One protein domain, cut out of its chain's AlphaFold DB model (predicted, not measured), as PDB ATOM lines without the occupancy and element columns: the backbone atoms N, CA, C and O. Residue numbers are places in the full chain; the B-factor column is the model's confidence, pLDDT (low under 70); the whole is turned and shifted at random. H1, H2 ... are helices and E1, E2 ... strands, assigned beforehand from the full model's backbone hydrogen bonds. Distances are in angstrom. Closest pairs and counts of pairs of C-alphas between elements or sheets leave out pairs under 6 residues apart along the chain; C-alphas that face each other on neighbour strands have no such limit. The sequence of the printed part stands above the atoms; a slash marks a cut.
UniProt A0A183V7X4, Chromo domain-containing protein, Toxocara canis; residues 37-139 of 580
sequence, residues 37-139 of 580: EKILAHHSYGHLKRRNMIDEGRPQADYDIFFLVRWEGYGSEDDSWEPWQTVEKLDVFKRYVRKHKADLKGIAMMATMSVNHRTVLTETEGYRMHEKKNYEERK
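What this domain is: This is residues 37 to 139 of the 580 residues of the protein "Chromo domain-containing protein" of Toxocara canis (UniProt A0A183V7X4). A small head with a very long helical arm: the head is a twisted three-stranded sheet with short helices on both faces, and H4 sets out beside it and runs far past it, its residues 116 to 139 sticking out alone. H1 lies over one face of the sheet, H2 and H3 over the other. The printed part has 103 residues, with E1, H1, E2, E3, H2, H3 and H4 along it; the sheet runs E1 - E2 - E3, all antiparallel, and the class is mixed, helices and strands. With a radius of gyration of the C-alphas of 19.3 A the whole is only just loose, close to extended, and the arm makes the length of its 68 by 28 by 24 A spans.

How they stand to each other: The edge strand E1, residues 37 to 44, is antiparallel to the inner strand E2, residues 65 to 71, at 157 degrees, with N 40 and O 68 2.9 A apart, within hydrogen-bond range. H1, residues 45 to 49, is on the sheet over E2 at a height of 9.4 A; its closest C-alphas to E2 are those of Tyr 45 and Ile 65, 6.1 A apart. E2 and the other edge strand, E3, residues 80 to 83, form a hairpin at 138 degrees, with N 67 and O 82 2.8 A apart, within hydrogen-bond range. The sheet is only just strongly twisted, its C-alphas lying up to 4.0 A off the best plane. H2, residues 84 to 87, is on the face opposite to H1, only just over E2 with 3 of its C-alphas, at a height of 7.4 A. H3, residues 91 to 99, is on the same face as H2, over E1 at a height of 9.4 A, slantwise at 54 degrees on the local plane; the C-alphas of Lys 38 and Val 92, the closest, are 6.0 A apart. H4, residues 101 to 139, is on the sheet through its residues 103 to 111. H3 and H4 are close but not clearly touching, their closest C-alphas, of Val 97 and Leu 104, 7.5 A apart, and about perpendicular at 81 degrees. In H1 and H3 every O i to N i+4 pair is within hydrogen-bond range, in H4 32 of 35 are, and H2 is too short for such a pair.

Where its parts are: E1 begins at C-alpha 37 (-55.252, 35.136, -16.404) and is 21.6 A long; E2 is 18.7 A and H3 12.8 A long. H4, 56.7 A long, runs from C-alpha 101 (-45.960, 52.548, -18.470) to C-alpha 139 (-19.305, 48.625, -68.409).

The domain as a whole: The C-alphas of Gly 73 and Lys 139, the two farthest apart, are 68.3 A from each other. The printed part has no cut, and the link from H1 to E2, 15 residues, is long. Residues 56 to 59 and 107 to 131 have pLDDT under 70.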
ATOM      1  N   GLU A  37     -55.033  34.743 -17.797       92.94
ATOM      2  CA  GLU A  37     -55.252  35.136 -16.404       92.94
ATOM      3  C   GLU A  37     -54.516  36.450 -16.093       92.94
ATOM      4  O   GLU A  37     -55.088  37.414 -15.574       92.94
ATOM      5  N   LYS A  38     -53.218  36.510 -16.427       94.69
ATOM      6  CA  LYS A  38     -52.350  37.659 -16.134       94.69
ATOM      7  C   LYS A  38     -51.088  37.694 -16.993       94.69
ATOM      8  O   LYS A  38     -50.625  36.682 -17.503       94.69
ATOM      9  N   ILE A  39     -50.498  38.885 -17.092       95.50
ATOM     10  CA  ILE A  39     -49.158  39.095 -17.652       95.50
ATOM     11  C   ILE A  39     -48.175  39.269 -16.496       95.50
ATOM     12  O   ILE A  39     -48.419  40.066 -15.584       95.50
ATOM     13  N   LEU A  40     -47.072  38.528 -16.543       94.38
ATOM     14  CA  LEU A  40     -46.059  38.468 -15.491       94.38
ATOM     15  C   LEU A  40     -44.888  39.415 -15.784       94.38
ATOM     16  O   LEU A  40     -44.532  40.252 -14.954       94.38
ATOM     17  N   ALA A  41     -44.323  39.323 -16.987       93.94
ATOM     18  CA  ALA A  41     -43.105  40.024 -17.391       93.94
ATOM     19  C   ALA A  41     -43.185  40.513 -18.845       93.94
ATOM     20  O   ALA A  41     -44.063  40.101 -19.603       93.94
ATOM     21  N   HIS A  42     -42.257  41.386 -19.238       93.25
ATOM     22  CA  HIS A  42     -42.101  41.839 -20.619       93.25
ATOM     23  C   HIS A  42     -40.620  42.067 -20.950       93.25
ATOM     24  O   HIS A  42     -39.887  42.654 -20.153       93.25
ATOM     25  N   HIS A  43     -40.175  41.623 -22.125       92.00
ATOM     26  CA  HIS A  43     -38.790  41.745 -22.596       92.00
ATOM     27  C   HIS A  43     -38.744  41.904 -24.123       92.00
ATOM     28  O   HIS A  43     -39.723  41.626 -24.811       92.00
ATOM     29  N   SER A  44     -37.612  42.365 -24.668       88.94
ATOM     30  CA  SER A  44     -37.421  42.391 -26.122       88.94
ATOM     31  C   SER A  44     -37.009  41.017 -26.654       88.94
ATOM     32  O   SER A  44     -36.329  40.252 -25.961       88.94
ATOM     33  N   TYR A  45     -37.359  40.722 -27.903       86.00
ATOM     34  CA  TYR A  45     -37.042  39.463 -28.577       86.00
ATOM     35  C   TYR A  45     -35.551  39.120 -28.501       86.00
ATOM     36  O   TYR A  45     -35.184  38.040 -28.051       86.00
ATOM     37  N   GLY A  46     -34.669  40.077 -28.801       85.25
ATOM     38  CA  GLY A  46     -33.219  39.891 -28.722       85.25
ATOM     39  C   GLY A  46     -32.693  39.673 -27.295       85.25
ATOM     40  O   GLY A  46     -31.570  39.204 -27.118       85.25
ATOM     41  N   HIS A  47     -33.455  40.004 -26.247       87.38
ATOM     42  CA  HIS A  47     -33.122  39.627 -24.867       87.38
ATOM     43  C   HIS A  47     -33.498  38.169 -24.574       87.38
ATOM     44  O   HIS A  47     -32.682  37.440 -24.011       87.38
ATOM     45  N   LEU A  48     -34.692  37.736 -24.996       88.75
ATOM     46  CA  LEU A  48     -35.168  36.356 -24.837       88.75
ATOM     47  C   LEU A  48     -34.348  35.371 -25.678       88.75
ATOM     48  O   LEU A  48     -33.895  34.351 -25.163       88.75
ATOM     49  N   LYS A  49     -34.068  35.728 -26.936       85.56
ATOM     50  CA  LYS A  49     -33.240  34.952 -27.862       85.56
ATOM     51  C   LYS A  49     -31.832  34.709 -27.313       85.56
ATOM     52  O   LYS A  49     -31.384  33.575 -27.272       85.56
ATOM     53  N   ARG A  50     -31.154  35.743 -26.793       85.50
ATOM     54  CA  ARG A  50     -29.816  35.603 -26.167       85.50
ATOM     55  C   ARG A  50     -29.801  34.760 -24.883       85.50
ATOM     56  O   ARG A  50     -28.722  34.490 -24.363       85.50
ATOM     57  N   ARG A  51     -30.967  34.383 -24.358       87.69
ATOM     58  CA  ARG A  51     -31.135  33.506 -23.191       87.69
ATOM     59  C   ARG A  51     -31.772  32.159 -23.545       87.69
ATOM     60  O   ARG A  51     -32.078  31.405 -22.629       87.69
ATOM     61  N   ASN A  52     -31.976  31.863 -24.833       85.81
ATOM     62  CA  ASN A  52     -32.672  30.671 -25.330       85.81
ATOM     63  C   ASN A  52     -34.058  30.466 -24.678       85.81
ATOM     64  O   ASN A  52     -34.439  29.348 -24.351       85.81
ATOM     65  N   MET A  53     -34.802  31.559 -24.458       84.19
ATOM     66  CA  MET A  53     -36.142  31.540 -23.841       84.19
ATOM     67  C   MET A  53     -37.294  31.547 -24.864       84.19
ATOM     68  O   MET A  53     -38.452  31.676 -24.477       84.19
ATOM     69  N   ILE A  54     -36.978  31.491 -26.161       84.50
ATOM     70  CA  ILE A  54     -37.937  31.450 -27.271       84.50
ATOM     71  C   ILE A  54     -37.271  30.813 -28.501       84.50
ATOM     72  O   ILE A  54     -36.081  31.040 -28.736       84.50
ATOM     73  N   ASP A  55     -38.031  30.040 -29.278       75.31
ATOM     74  CA  ASP A  55     -37.527  29.334 -30.461       75.31
ATOM     75  C   ASP A  55     -37.273  30.269 -31.655       75.31
ATOM     76  O   ASP A  55     -38.017  31.216 -31.910       75.31
ATOM     77  N   GLU A  56     -36.253  29.960 -32.463       69.69
ATOM     78  CA  GLU A  56     -35.805  30.801 -33.589       69.69
ATOM     79  C   GLU A  56     -36.738  30.797 -34.824       69.69
ATOM     80  O   GLU A  56     -36.367  31.281 -35.894       69.69
ATOM     81  N   GLY A  57     -37.953  30.254 -34.707       58.34
ATOM     82  CA  GLY A  57     -38.811  29.865 -35.834       58.34
ATOM     83  C   GLY A  57     -39.385  30.990 -36.707       58.34
ATOM     84  O   GLY A  57     -40.053  30.688 -37.697       58.34
ATOM     85  N   ARG A  58     -39.173  32.277 -36.382       59.34
ATOM     86  CA  ARG A  58     -39.627  33.415 -37.211       59.34
ATOM     87  C   ARG A  58     -38.599  34.558 -37.267       59.34
ATOM     88  O   ARG A  58     -37.970  34.872 -36.255       59.34
ATOM     89  N   PRO A  59     -38.462  35.247 -38.421       56.12
ATOM     90  CA  PRO A  59     -37.620  36.435 -38.556       56.12
ATOM     91  C   PRO A  59     -38.294  37.651 -37.903       56.12
ATOM     92  O   PRO A  59     -38.946  38.459 -38.566       56.12
ATOM     93  N   GLN A  60     -38.143  37.763 -36.586       70.50
ATOM     94  CA  GLN A  60     -38.665  38.857 -35.767       70.50
ATOM     95  C   GLN A  60     -37.534  39.832 -35.394       70.50
ATOM     96  O   GLN A  60     -36.367  39.437 -35.354       70.50
ATOM     97  N   ALA A  61     -37.832  41.117 -35.188       72.19
ATOM     98  CA  ALA A  61     -36.785  42.100 -34.906       72.19
ATOM     99  C   ALA A  61     -36.336  42.003 -33.440       72.19
ATOM    100  O   ALA A  61     -37.167  41.872 -32.547       72.19
ATOM    101  N   ASP A  62     -35.037  42.166 -33.160       75.06
ATOM    102  CA  ASP A  62     -34.460  42.062 -31.800       75.06
ATOM    103  C   ASP A  62     -35.083  43.014 -30.750       75.06
ATOM    104  O   ASP A  62     -34.891  42.844 -29.538       75.06
ATOM    105  N   TYR A  63     -35.835  44.011 -31.215       77.38
ATOM    106  CA  TYR A  63     -36.487  45.054 -30.427       77.38
ATOM    107  C   TYR A  63     -38.002  44.845 -30.261       77.38
ATOM    108  O   TYR A  63     -38.626  45.604 -29.519       77.38
ATOM    109  N   ASP A  64     -38.593  43.836 -30.911       84.31
ATOM    110  CA  ASP A  64     -40.014  43.510 -30.757       84.31
ATOM    111  C   ASP A  64     -40.294  43.047 -29.320       84.31
ATOM    112  O   ASP A  64     -39.504  42.304 -28.734       84.31
ATOM    113  N   ILE A  65     -41.395  43.512 -28.724       89.06
ATOM    114  CA  ILE A  65     -41.709  43.255 -27.312       89.06
ATOM    115  C   ILE A  65     -42.572  41.999 -27.181       89.06
ATOM    116  O   ILE A  65     -43.638  41.893 -27.794       89.06
ATOM    117  N   PHE A  66     -42.114  41.091 -26.328       92.38
ATOM    118  CA  PHE A  66     -42.799  39.873 -25.916       92.38
ATOM    119  C   PHE A  66     -43.209  39.968 -24.445       92.38
ATOM    120  O   PHE A  66     -42.549  40.631 -23.636       92.38
ATOM    121  N   PHE A  67     -44.299  39.292 -24.102       93.88
ATOM    122  CA  PHE A  67     -44.931  39.307 -22.787       93.88
ATOM    123  C   PHE A  67     -45.052  37.882 -22.260       93.88
ATOM    124  O   PHE A  67     -45.542  37.012 -22.969       93.88
ATOM    125  N   LEU A  68     -44.624  37.652 -21.017       95.31
ATOM    126  CA  LEU A  68     -44.807  36.364 -20.354       95.31
ATOM    127  C   LEU A  68     -46.240  36.290 -19.832       95.31
ATOM    128  O   LEU A  68     -46.642  37.093 -18.977       95.31
ATOM    129  N   VAL A  69     -46.999  35.361 -20.389       95.94
ATOM    130  CA  VAL A  69     -48.437  35.184 -20.223       95.94
ATOM    131  C   VAL A  69     -48.696  33.971 -19.340       95.94
ATOM    132  O   VAL A  69     -48.164  32.903 -19.612       95.94
ATOM    133  N   ARG A  70     -49.549  34.134 -18.320       95.38
ATOM    134  CA  ARG A  70     -50.146  33.007 -17.597       95.38
ATOM    135  C   ARG A  70     -51.549  32.731 -18.109       95.38
ATOM    136  O   ARG A  70     -52.391  33.636 -18.123       95.38
ATOM    137  N   TRP A  71     -51.793  31.485 -18.477       94.38
ATOM    138  CA  TRP A  71     -53.075  31.002 -18.975       94.38
ATOM    139  C   TRP A  71     -54.010  30.616 -17.822       94.38
ATOM    140  O   TRP A  71     -53.581  30.102 -16.791       94.38
ATOM    141  N   GLU A  72     -55.301  30.902 -17.970       93.62
ATOM    142  CA  GLU A  72     -56.307  30.613 -16.948       93.62
ATOM    143  C   GLU A  72     -56.569  29.103 -16.849       93.62
ATOM    144  O   GLU A  72     -56.887  28.455 -17.843       93.62
ATOM    145  N   GLY A  73     -56.426  28.550 -15.641       92.31
ATOM    146  CA  GLY A  73     -56.553  27.111 -15.377       92.31
ATOM    147  C   GLY A  73     -55.262  26.299 -15.548       92.31
ATOM    148  O   GLY A  73     -55.287  25.099 -15.295       92.31
ATOM    149  N   TYR A  74     -54.151  26.942 -15.923       93.00
ATOM    150  CA  TYR A  74     -52.856  26.303 -16.174       93.00
ATOM    151  C   TYR A  74     -51.806  26.669 -15.116       93.00
ATOM    152  O   TYR A  74     -51.974  27.616 -14.335       93.00
ATOM    153  N   GLY A  75     -50.728  25.885 -15.068       92.19
ATOM    154  CA  GLY A  75     -49.649  26.051 -14.105       92.19
ATOM    155  C   GLY A  75     -48.662  27.162 -14.478       92.19
ATOM    156  O   GLY A  75     -48.803  27.865 -15.474       92.19
ATOM    157  N   SER A  76     -47.624  27.332 -13.656       92.50
ATOM    158  CA  SER A  76     -46.481  28.207 -13.985       92.50
ATOM    159  C   SER A  76     -45.542  27.607 -15.036       92.50
ATOM    160  O   SER A  76     -44.773  28.316 -15.674       92.50
ATOM    161  N   GLU A  77     -45.601  26.292 -15.183       92.44
ATOM    162  CA  GLU A  77     -44.925  25.460 -16.169       92.44
ATOM    163  C   GLU A  77     -45.429  25.717 -17.599       92.44
ATOM    164  O   GLU A  77     -44.668  25.539 -18.546       92.44
ATOM    165  N   ASP A  78     -46.661  26.218 -17.738       92.12
ATOM    166  CA  ASP A  78     -47.310  26.543 -19.013       92.12
ATOM    167  C   ASP A  78     -47.167  28.033 -19.405       92.12
ATOM    168  O   ASP A  78     -47.733  28.468 -20.412       92.12
ATOM    169  N   ASP A  79     -46.448  28.852 -18.621       94.00
ATOM    170  CA  ASP A  79     -46.275  30.286 -18.903       94.00
ATOM    171  C   ASP A  79     -45.509  30.502 -20.234       94.00
ATOM    172  O   ASP A  79     -44.321  30.182 -20.336       94.00
ATOM    173  N   SER A  80     -46.145  31.112 -21.247       93.75
ATOM    174  CA  SER A  80     -45.557  31.308 -22.588       93.75
ATOM    175  C   SER A  80     -45.180  32.765 -22.895       93.75
ATOM    176  O   SER A  80     -45.760  33.716 -22.363       93.75
ATOM    177  N   TRP A  81     -44.187  32.967 -23.772       93.94
ATOM    178  CA  TRP A  81     -43.800  34.296 -24.267       93.94
ATOM    179  C   TRP A  81     -44.574  34.659 -25.536       93.94
ATOM    180  O   TRP A  81     -44.197  34.273 -26.640       93.94
ATOM    181  N   GLU A  82     -45.612  35.477 -25.386       91.88
ATOM    182  CA  GLU A  82     -46.468  35.916 -26.491       91.88
ATOM    183  C   GLU A  82     -46.025  37.269 -27.078       91.88
ATOM    184  O   GLU A  82     -45.656  38.185 -26.331       91.88
ATOM    185  N   PRO A  83     -46.083  37.457 -28.410       91.19
ATOM    186  CA  PRO A  83     -45.762  38.734 -29.037       91.19
ATOM    187  C   PRO A  83     -46.856  39.780 -28.772       91.19
ATOM    188  O   PRO A  83     -48.040  39.453 -28.648       91.19
ATOM    189  N   TRP A  84     -46.472  41.064 -28.752       85.94
ATOM    190  CA  TRP A  84     -47.372  42.217 -28.556       85.94
ATOM    191  C   TRP A  84     -48.718  42.092 -29.298       85.94
ATOM    192  O   TRP A  84     -49.773  42.333 -28.714       85.94
ATOM    193  N   GLN A  85     -48.693  41.693 -30.573       86.38
ATOM    194  CA  GLN A  85     -49.867  41.643 -31.454       86.38
ATOM    195  C   GLN A  85     -50.951  40.660 -30.978       86.38
ATOM    196  O   GLN A  85     -52.133  40.879 -31.262       86.38
ATOM    197  N   THR A  86     -50.567  39.601 -30.260       85.12
ATOM    198  CA  THR A  86     -51.492  38.621 -29.671       85.12
ATOM    199  C   THR A  86     -52.160  39.198 -28.422       85.12
ATOM    200  O   THR A  86     -53.379  39.123 -28.272       85.12
ATOM    201  N   VAL A  87     -51.376  39.833 -27.544       87.62
ATOM    202  CA  VAL A  87     -51.840  40.283 -26.221       87.62
ATOM    203  C   VAL A  87     -52.500  41.666 -26.208       87.62
ATOM    204  O   VAL A  87     -53.298  41.936 -25.311       87.62
ATOM    205  N   GLU A  88     -52.232  42.537 -27.189       87.12
ATOM    206  CA  GLU A  88     -52.672  43.947 -27.185       87.12
ATOM    207  C   GLU A  88     -54.188  44.133 -26.992       87.12
ATOM    208  O   GLU A  88     -54.648  45.079 -26.343       87.12
ATOM    209  N   LYS A  89     -54.981  43.212 -27.545       85.62
ATOM    210  CA  LYS A  89     -56.448  43.290 -27.541       85.62
ATOM    211  C   LYS A  89     -57.060  42.985 -26.165       85.62
ATOM    212  O   LYS A  89     -58.193  43.396 -25.906       85.62
ATOM    213  N   LEU A  90     -56.314  42.319 -25.282       89.56
ATOM    214  CA  LEU A  90     -56.790  41.795 -24.001       89.56
ATOM    215  C   LEU A  90     -56.901  42.893 -22.922       89.56
ATOM    216  O   LEU A  90     -56.088  43.815 -22.839       89.56
ATOM    217  N   ASP A  91     -57.884  42.796 -22.026       89.44
ATOM    218  CA  ASP A  91     -58.053  43.796 -20.956       89.44
ATOM    219  C   ASP A  91     -57.030  43.652 -19.817       89.44
ATOM    220  O   ASP A  91     -56.622  44.650 -19.208       89.44
ATOM    221  N   VAL A  92     -56.537  42.432 -19.577       91.00
ATOM    222  CA  VAL A  92     -55.390  42.159 -18.692       91.00
ATOM    223  C   VAL A  92     -54.134  42.902 -19.156       91.00
ATOM    224  O   VAL A  92     -53.434  43.504 -18.339       91.00
ATOM    225  N   PHE A  93     -53.916  42.987 -20.470       90.56
ATOM    226  CA  PHE A  93     -52.820  43.741 -21.070       90.56
ATOM    227  C   PHE A  93     -52.971  45.250 -20.849       90.56
ATOM    228  O   PHE A  93     -52.051  45.898 -20.348       90.56
ATOM    229  N   LYS A  94     -54.157  45.821 -21.100       91.12
ATOM    230  CA  LYS A  94     -54.432  47.248 -20.830       91.12
ATOM    231  C   LYS A  94     -54.189  47.605 -19.357       91.12
ATOM    232  O   LYS A  94     -53.735  48.711 -19.058       91.12
ATOM    233  N   ARG A  95     -54.468  46.680 -18.430       90.88
ATOM    234  CA  ARG A  95     -54.173  46.830 -16.994       90.88
ATOM    235  C   ARG A  95     -52.666  46.780 -16.713       90.88
ATOM    236  O   ARG A  95     -52.164  47.650 -16.001       90.88
ATOM    237  N   TYR A  96     -51.948  45.830 -17.314       93.12
ATOM    238  CA  TYR A  96     -50.491  45.689 -17.200       93.12
ATOM    239  C   TYR A  96     -49.744  46.924 -17.729       93.12
ATOM    240  O   TYR A  96     -48.951  47.525 -17.003       93.12
ATOM    241  N   VAL A  97     -50.065  47.389 -18.941       89.12
ATOM    242  CA  VAL A  97     -49.433  48.564 -19.574       89.12
ATOM    243  C   VAL A  97     -49.643  49.846 -18.760       89.12
ATOM    244  O   VAL A  97     -48.738  50.675 -18.682       89.12
ATOM    245  N   ARG A  98     -50.800  50.023 -18.102       88.88
ATOM    246  CA  ARG A  98     -51.024  51.167 -17.194       88.88
ATOM    247  C   ARG A  98     -50.085  51.138 -15.985       88.88
ATOM    248  O   ARG A  98     -49.626  52.200 -15.577       88.88
ATOM    249  N   LYS A  99     -49.796  49.949 -15.444       92.81
ATOM    250  CA  LYS A  99     -48.888  49.746 -14.302       92.81
ATOM    251  C   LYS A  99     -47.411  49.893 -14.702       92.81
ATOM    252  O   LYS A  99     -46.662  50.545 -13.988       92.81
ATOM    253  N   HIS A 100     -47.021  49.369 -15.866       89.12
ATOM    254  CA  HIS A 100     -45.632  49.316 -16.362       89.12
ATOM    255  C   HIS A 100     -45.309  50.369 -17.442       89.12
ATOM    256  O   HIS A 100     -44.421  50.202 -18.277       89.12
ATOM    257  N   LYS A 101     -46.033  51.498 -17.434       84.00
ATOM    258  CA  LYS A 101     -45.960  52.548 -18.470       84.00
ATOM    259  C   LYS A 101     -44.586  53.228 -18.588       84.00
ATOM    260  O   LYS A 101     -44.296  53.815 -19.629       84.00
ATOM    261  N   ALA A 102     -43.775  53.214 -17.529       80.12
ATOM    262  CA  ALA A 102     -42.424  53.777 -17.540       80.12
ATOM    263  C   ALA A 102     -41.433  52.843 -18.256       80.12
ATOM    264  O   ALA A 102     -40.745  53.273 -19.181       80.12
ATOM    265  N   ASP A 103     -41.441  51.563 -17.888       80.12
ATOM    266  CA  ASP A 103     -40.523  50.531 -18.386       80.12
ATOM    267  C   ASP A 103     -40.719  50.304 -19.895       80.12
ATOM    268  O   ASP A 103     -39.781  50.411 -20.692       80.12
ATOM    269  N   LEU A 104     -41.981  50.136 -20.310       80.12
ATOM    270  CA  LEU A 104     -42.367  49.969 -21.715       80.12
ATOM    271  C   LEU A 104     -41.984  51.172 -22.584       80.12
ATOM    272  O   LEU A 104     -41.642  50.996 -23.752       80.12
ATOM    273  N   LYS A 105     -41.988  52.397 -22.035       77.00
ATOM    274  CA  LYS A 105     -41.506  53.585 -22.760       77.00
ATOM    275  C   LYS A 105     -39.999  53.542 -23.003       77.00
ATOM    276  O   LYS A 105     -39.572  53.973 -24.069       77.00
ATOM    277  N   GLY A 106     -39.210  53.028 -22.059       73.44
ATOM    278  CA  GLY A 106     -37.765  52.855 -22.241       73.44
ATOM    279  C   GLY A 106     -37.447  51.874 -23.371       73.44
ATOM    280  O   GLY A 106     -36.636  52.176 -24.246       73.44
ATOM    281  N   ILE A 107     -38.153  50.742 -23.409       67.31
ATOM    282  CA  ILE A 107     -37.978  49.713 -24.447       67.31
ATOM    283  C   ILE A 107     -38.493  50.211 -25.808       67.31
ATOM    284  O   ILE A 107     -37.793  50.079 -26.809       67.31
ATOM    285  N   ALA A 108     -39.659  50.864 -25.856       63.94
ATOM    286  CA  ALA A 108     -40.185  51.453 -27.089       63.94
ATOM    287  C   ALA A 108     -39.275  52.562 -27.653       63.94
ATOM    288  O   ALA A 108     -39.124  52.669 -28.867       63.94
ATOM    289  N   MET A 109     -38.631  53.359 -26.794       61.47
ATOM    290  CA  MET A 109     -37.670  54.383 -27.215       61.47
ATOM    291  C   MET A 109     -36.379  53.766 -27.783       61.47
ATOM    292  O   MET A 109     -35.860  54.248 -28.787       61.47
ATOM    293  N   MET A 110     -35.899  52.656 -27.213       58.41
ATOM    294  CA  MET A 110     -34.803  51.867 -27.797       58.41
ATOM    295  C   MET A 110     -35.189  51.275 -29.164       58.41
ATOM    296  O   MET A 110     -34.398  51.332 -30.107       58.41
ATOM    297  N   ALA A 111     -36.418  50.769 -29.303       55.09
ATOM    298  CA  ALA A 111     -36.929  50.260 -30.573       55.09
ATOM    299  C   ALA A 111     -37.011  51.360 -31.648       55.09
ATOM    300  O   ALA A 111     -36.535  51.151 -32.763       55.09
ATOM    301  N   THR A 112     -37.526  52.557 -31.333       52.16
ATOM    302  CA  THR A 112     -37.596  53.662 -32.312       52.16
ATOM    303  C   THR A 112     -36.222  54.194 -32.719       52.16
ATOM    304  O   THR A 112     -36.033  54.530 -33.890       52.16
ATOM    305  N   MET A 113     -35.232  54.200 -31.819       50.56
ATOM    306  CA  MET A 113     -33.848  54.530 -32.189       50.56
ATOM    307  C   MET A 113     -33.237  53.497 -33.153       50.56
ATOM    308  O   MET A 113     -32.487  53.882 -34.049       50.56
ATOM    309  N   SER A 114     -33.605  52.217 -33.041       46.94
ATOM    310  CA  SER A 114     -33.196  51.180 -34.002       46.94
ATOM    311  C   SER A 114     -33.953  51.251 -35.337       46.94
ATOM    312  O   SER A 114     -33.365  51.034 -36.396       46.94
ATOM    313  N   VAL A 115     -35.233  51.644 -35.340       46.56
ATOM    314  CA  VAL A 115     -36.000  51.851 -36.587       46.56
ATOM    315  C   VAL A 115     -35.377  52.955 -37.452       46.56
ATOM    316  O   VAL A 115     -35.267  52.770 -38.663       46.56
ATOM    317  N   ASN A 116     -34.860  54.029 -36.845       42.97
ATOM    318  CA  ASN A 116     -34.085  55.049 -37.565       42.97
ATOM    319  C   ASN A 116     -32.753  54.516 -38.130       42.97
ATOM    320  O   ASN A 116     -32.267  55.028 -39.133       42.97
ATOM    321  N   HIS A 117     -32.171  53.469 -37.539       39.03
ATOM    322  CA  HIS A 117     -31.014  52.782 -38.121       39.03
ATOM    323  C   HIS A 117     -31.423  51.824 -39.259       39.03
ATOM    324  O   HIS A 117     -30.621  51.532 -40.146       39.03
ATOM    325  N   ARG A 118     -32.677  51.348 -39.279       34.53
ATOM    326  CA  ARG A 118     -33.207  50.467 -40.332       34.53
ATOM    327  C   ARG A 118     -33.553  51.226 -41.614       34.53
ATOM    328  O   ARG A 118     -33.232  50.725 -42.688       34.53
ATOM    329  N   THR A 119     -34.132  52.427 -41.522       41.50
ATOM    330  CA  THR A 119     -34.383  53.285 -42.699       41.50
ATOM    331  C   THR A 119     -33.082  53.722 -43.375       41.50
ATOM    332  O   THR A 119     -32.949  53.582 -44.591       41.50
ATOM    333  N   VAL A 120     -32.073  54.120 -42.589       43.97
ATOM    334  CA  VAL A 120     -30.731  54.476 -43.092       43.97
ATOM    335  C   VAL A 120     -30.028  53.288 -43.770       43.97
ATOM    336  O   VAL A 120     -29.334  53.470 -44.774       43.97
ATOM    337  N   LEU A 121     -30.235  52.054 -43.295       40.22
ATOM    338  CA  LEU A 121     -29.705  50.858 -43.963       40.22
ATOM    339  C   LEU A 121     -30.437  50.542 -45.280       40.22
ATOM    340  O   LEU A 121     -29.777  50.259 -46.278       40.22
ATOM    341  N   THR A 122     -31.767  50.668 -45.344       41.22
ATOM    342  CA  THR A 122     -32.503  50.434 -46.604       41.22
ATOM    343  C   THR A 122     -32.213  51.481 -47.681       41.22
ATOM    344  O   THR A 122     -32.160  51.139 -48.863       41.22
ATOM    345  N   GLU A 123     -31.967  52.738 -47.305       43.94
ATOM    346  CA  GLU A 123     -31.578  53.780 -48.263       43.94
ATOM    347  C   GLU A 123     -30.142  53.573 -48.764       43.94
ATOM    348  O   GLU A 123     -29.907  53.589 -49.973       43.94
ATOM    349  N   THR A 124     -29.181  53.288 -47.877       44.09
ATOM    350  CA  THR A 124     -27.784  53.035 -48.290       44.09
ATOM    351  C   THR A 124     -27.625  51.773 -49.147       44.09
ATOM    352  O   THR A 124     -26.794  51.749 -50.059       44.09
ATOM    353  N   GLU A 125     -28.451  50.746 -48.937       44.69
ATOM    354  CA  GLU A 125     -28.472  49.545 -49.779       44.69
ATOM    355  C   GLU A 125     -29.144  49.798 -51.143       44.69
ATOM    356  O   GLU A 125     -28.645  49.337 -52.175       44.69
ATOM    357  N   GLY A 126     -30.188  50.636 -51.187       47.53
ATOM    358  CA  GLY A 126     -30.774  51.151 -52.430       47.53
ATOM    359  C   GLY A 126     -29.776  51.954 -53.274       47.53
ATOM    360  O   GLY A 126     -29.654  51.714 -54.480       47.53
ATOM    361  N   TYR A 127     -28.995  52.838 -52.644       50.41
ATOM    362  CA  TYR A 127     -27.922  53.582 -53.313       50.41
ATOM    363  C   TYR A 127     -26.818  52.653 -53.845       50.41
ATOM    364  O   TYR A 127     -26.467  52.761 -55.021       50.41
ATOM    365  N   ARG A 128     -26.339  51.672 -53.060       52.50
ATOM    366  CA  ARG A 128     -25.363  50.666 -53.541       52.50
ATOM    367  C   ARG A 128     -25.886  49.847 -54.724       52.50
ATOM    368  O   ARG A 128     -25.137  49.581 -55.665       52.50
ATOM    369  N   MET A 129     -27.160  49.458 -54.709       58.22
ATOM    370  CA  MET A 129     -27.790  48.721 -55.812       58.22
ATOM    371  C   MET A 129     -27.910  49.579 -57.079       58.22
ATOM    372  O   MET A 129     -27.595  49.107 -58.176       58.22
ATOM    373  N   HIS A 130     -28.303  50.849 -56.946       60.94
ATOM    374  CA  HIS A 130     -28.381  51.777 -58.076       60.94
ATOM    375  C   HIS A 130     -26.991  52.119 -58.638       60.94
ATOM    376  O   HIS A 130     -26.810  52.211 -59.855       60.94
ATOM    377  N   GLU A 131     -25.984  52.255 -57.777       67.25
ATOM    378  CA  GLU A 131     -24.597  52.489 -58.172       67.25
ATOM    379  C   GLU A 131     -23.994  51.277 -58.893       67.25
ATOM    380  O   GLU A 131     -23.433  51.432 -59.980       67.25
ATOM    381  N   LYS A 132     -24.202  50.057 -58.377       73.81
ATOM    382  CA  LYS A 132     -23.785  48.812 -59.044       73.81
ATOM    383  C   LYS A 132     -24.447  48.657 -60.418       73.81
ATOM    384  O   LYS A 132     -23.762  48.347 -61.392       73.81
ATOM    385  N   LYS A 133     -25.747  48.956 -60.532       76.88
ATOM    386  CA  LYS A 133     -26.479  48.956 -61.812       76.88
ATOM    387  C   LYS A 133     -25.923  50.002 -62.791       76.88
ATOM    388  O   LYS A 133     -25.698  49.685 -63.959       76.88
ATOM    389  N   ASN A 134     -25.617  51.211 -62.316       78.06
ATOM    390  CA  ASN A 134     -24.971  52.264 -63.110       78.06
ATOM    391  C   ASN A 134     -23.533  51.905 -63.529       78.06
ATOM    392  O   ASN A 134     -23.089  52.297 -64.611       78.06
ATOM    393  N   TYR A 135     -22.786  51.183 -62.694       81.31
ATOM    394  CA  TYR A 135     -21.446  50.690 -63.015       81.31
ATOM    395  C   TYR A 135     -21.498  49.594 -64.089       81.31
ATOM    396  O   TYR A 135     -20.765  49.659 -65.079       81.31
ATOM    397  N   GLU A 136     -22.405  48.624 -63.949       86.62
ATOM    398  CA  GLU A 136     -22.613  47.576 -64.951       86.62
ATOM    399  C   GLU A 136     -23.093  48.138 -66.293       86.62
ATOM    400  O   GLU A 136     -22.583  47.720 -67.335       86.62
ATOM    401  N   GLU A 137     -23.992  49.126 -66.305       87.25
ATOM    402  CA  GLU A 137     -24.423  49.740 -67.564       87.25
ATOM    403  C   GLU A 137     -23.295  50.558 -68.213       87.25
ATOM    404  O   GLU A 137     -23.047  50.409 -69.411       87.25
ATOM    405  N   ARG A 138     -22.491  51.304 -67.436       85.62
ATOM    406  CA  ARG A 138     -21.261  51.940 -67.953       85.62
ATOM    407  C   ARG A 138     -20.281  50.913 -68.537       85.62
ATOM    408  O   ARG A 138     -19.712  51.150 -69.606       85.62
ATOM    409  N   LYS A 139     -20.128  49.743 -67.906       89.00
ATOM    410  CA  LYS A 139     -19.305  48.625 -68.409       89.00
ATOM    411  C   LYS A 139     -19.864  48.046 -69.720       89.00
ATOM    412  O   LYS A 139     -19.089  47.787 -70.643       89.00
TER     413      LYS A 139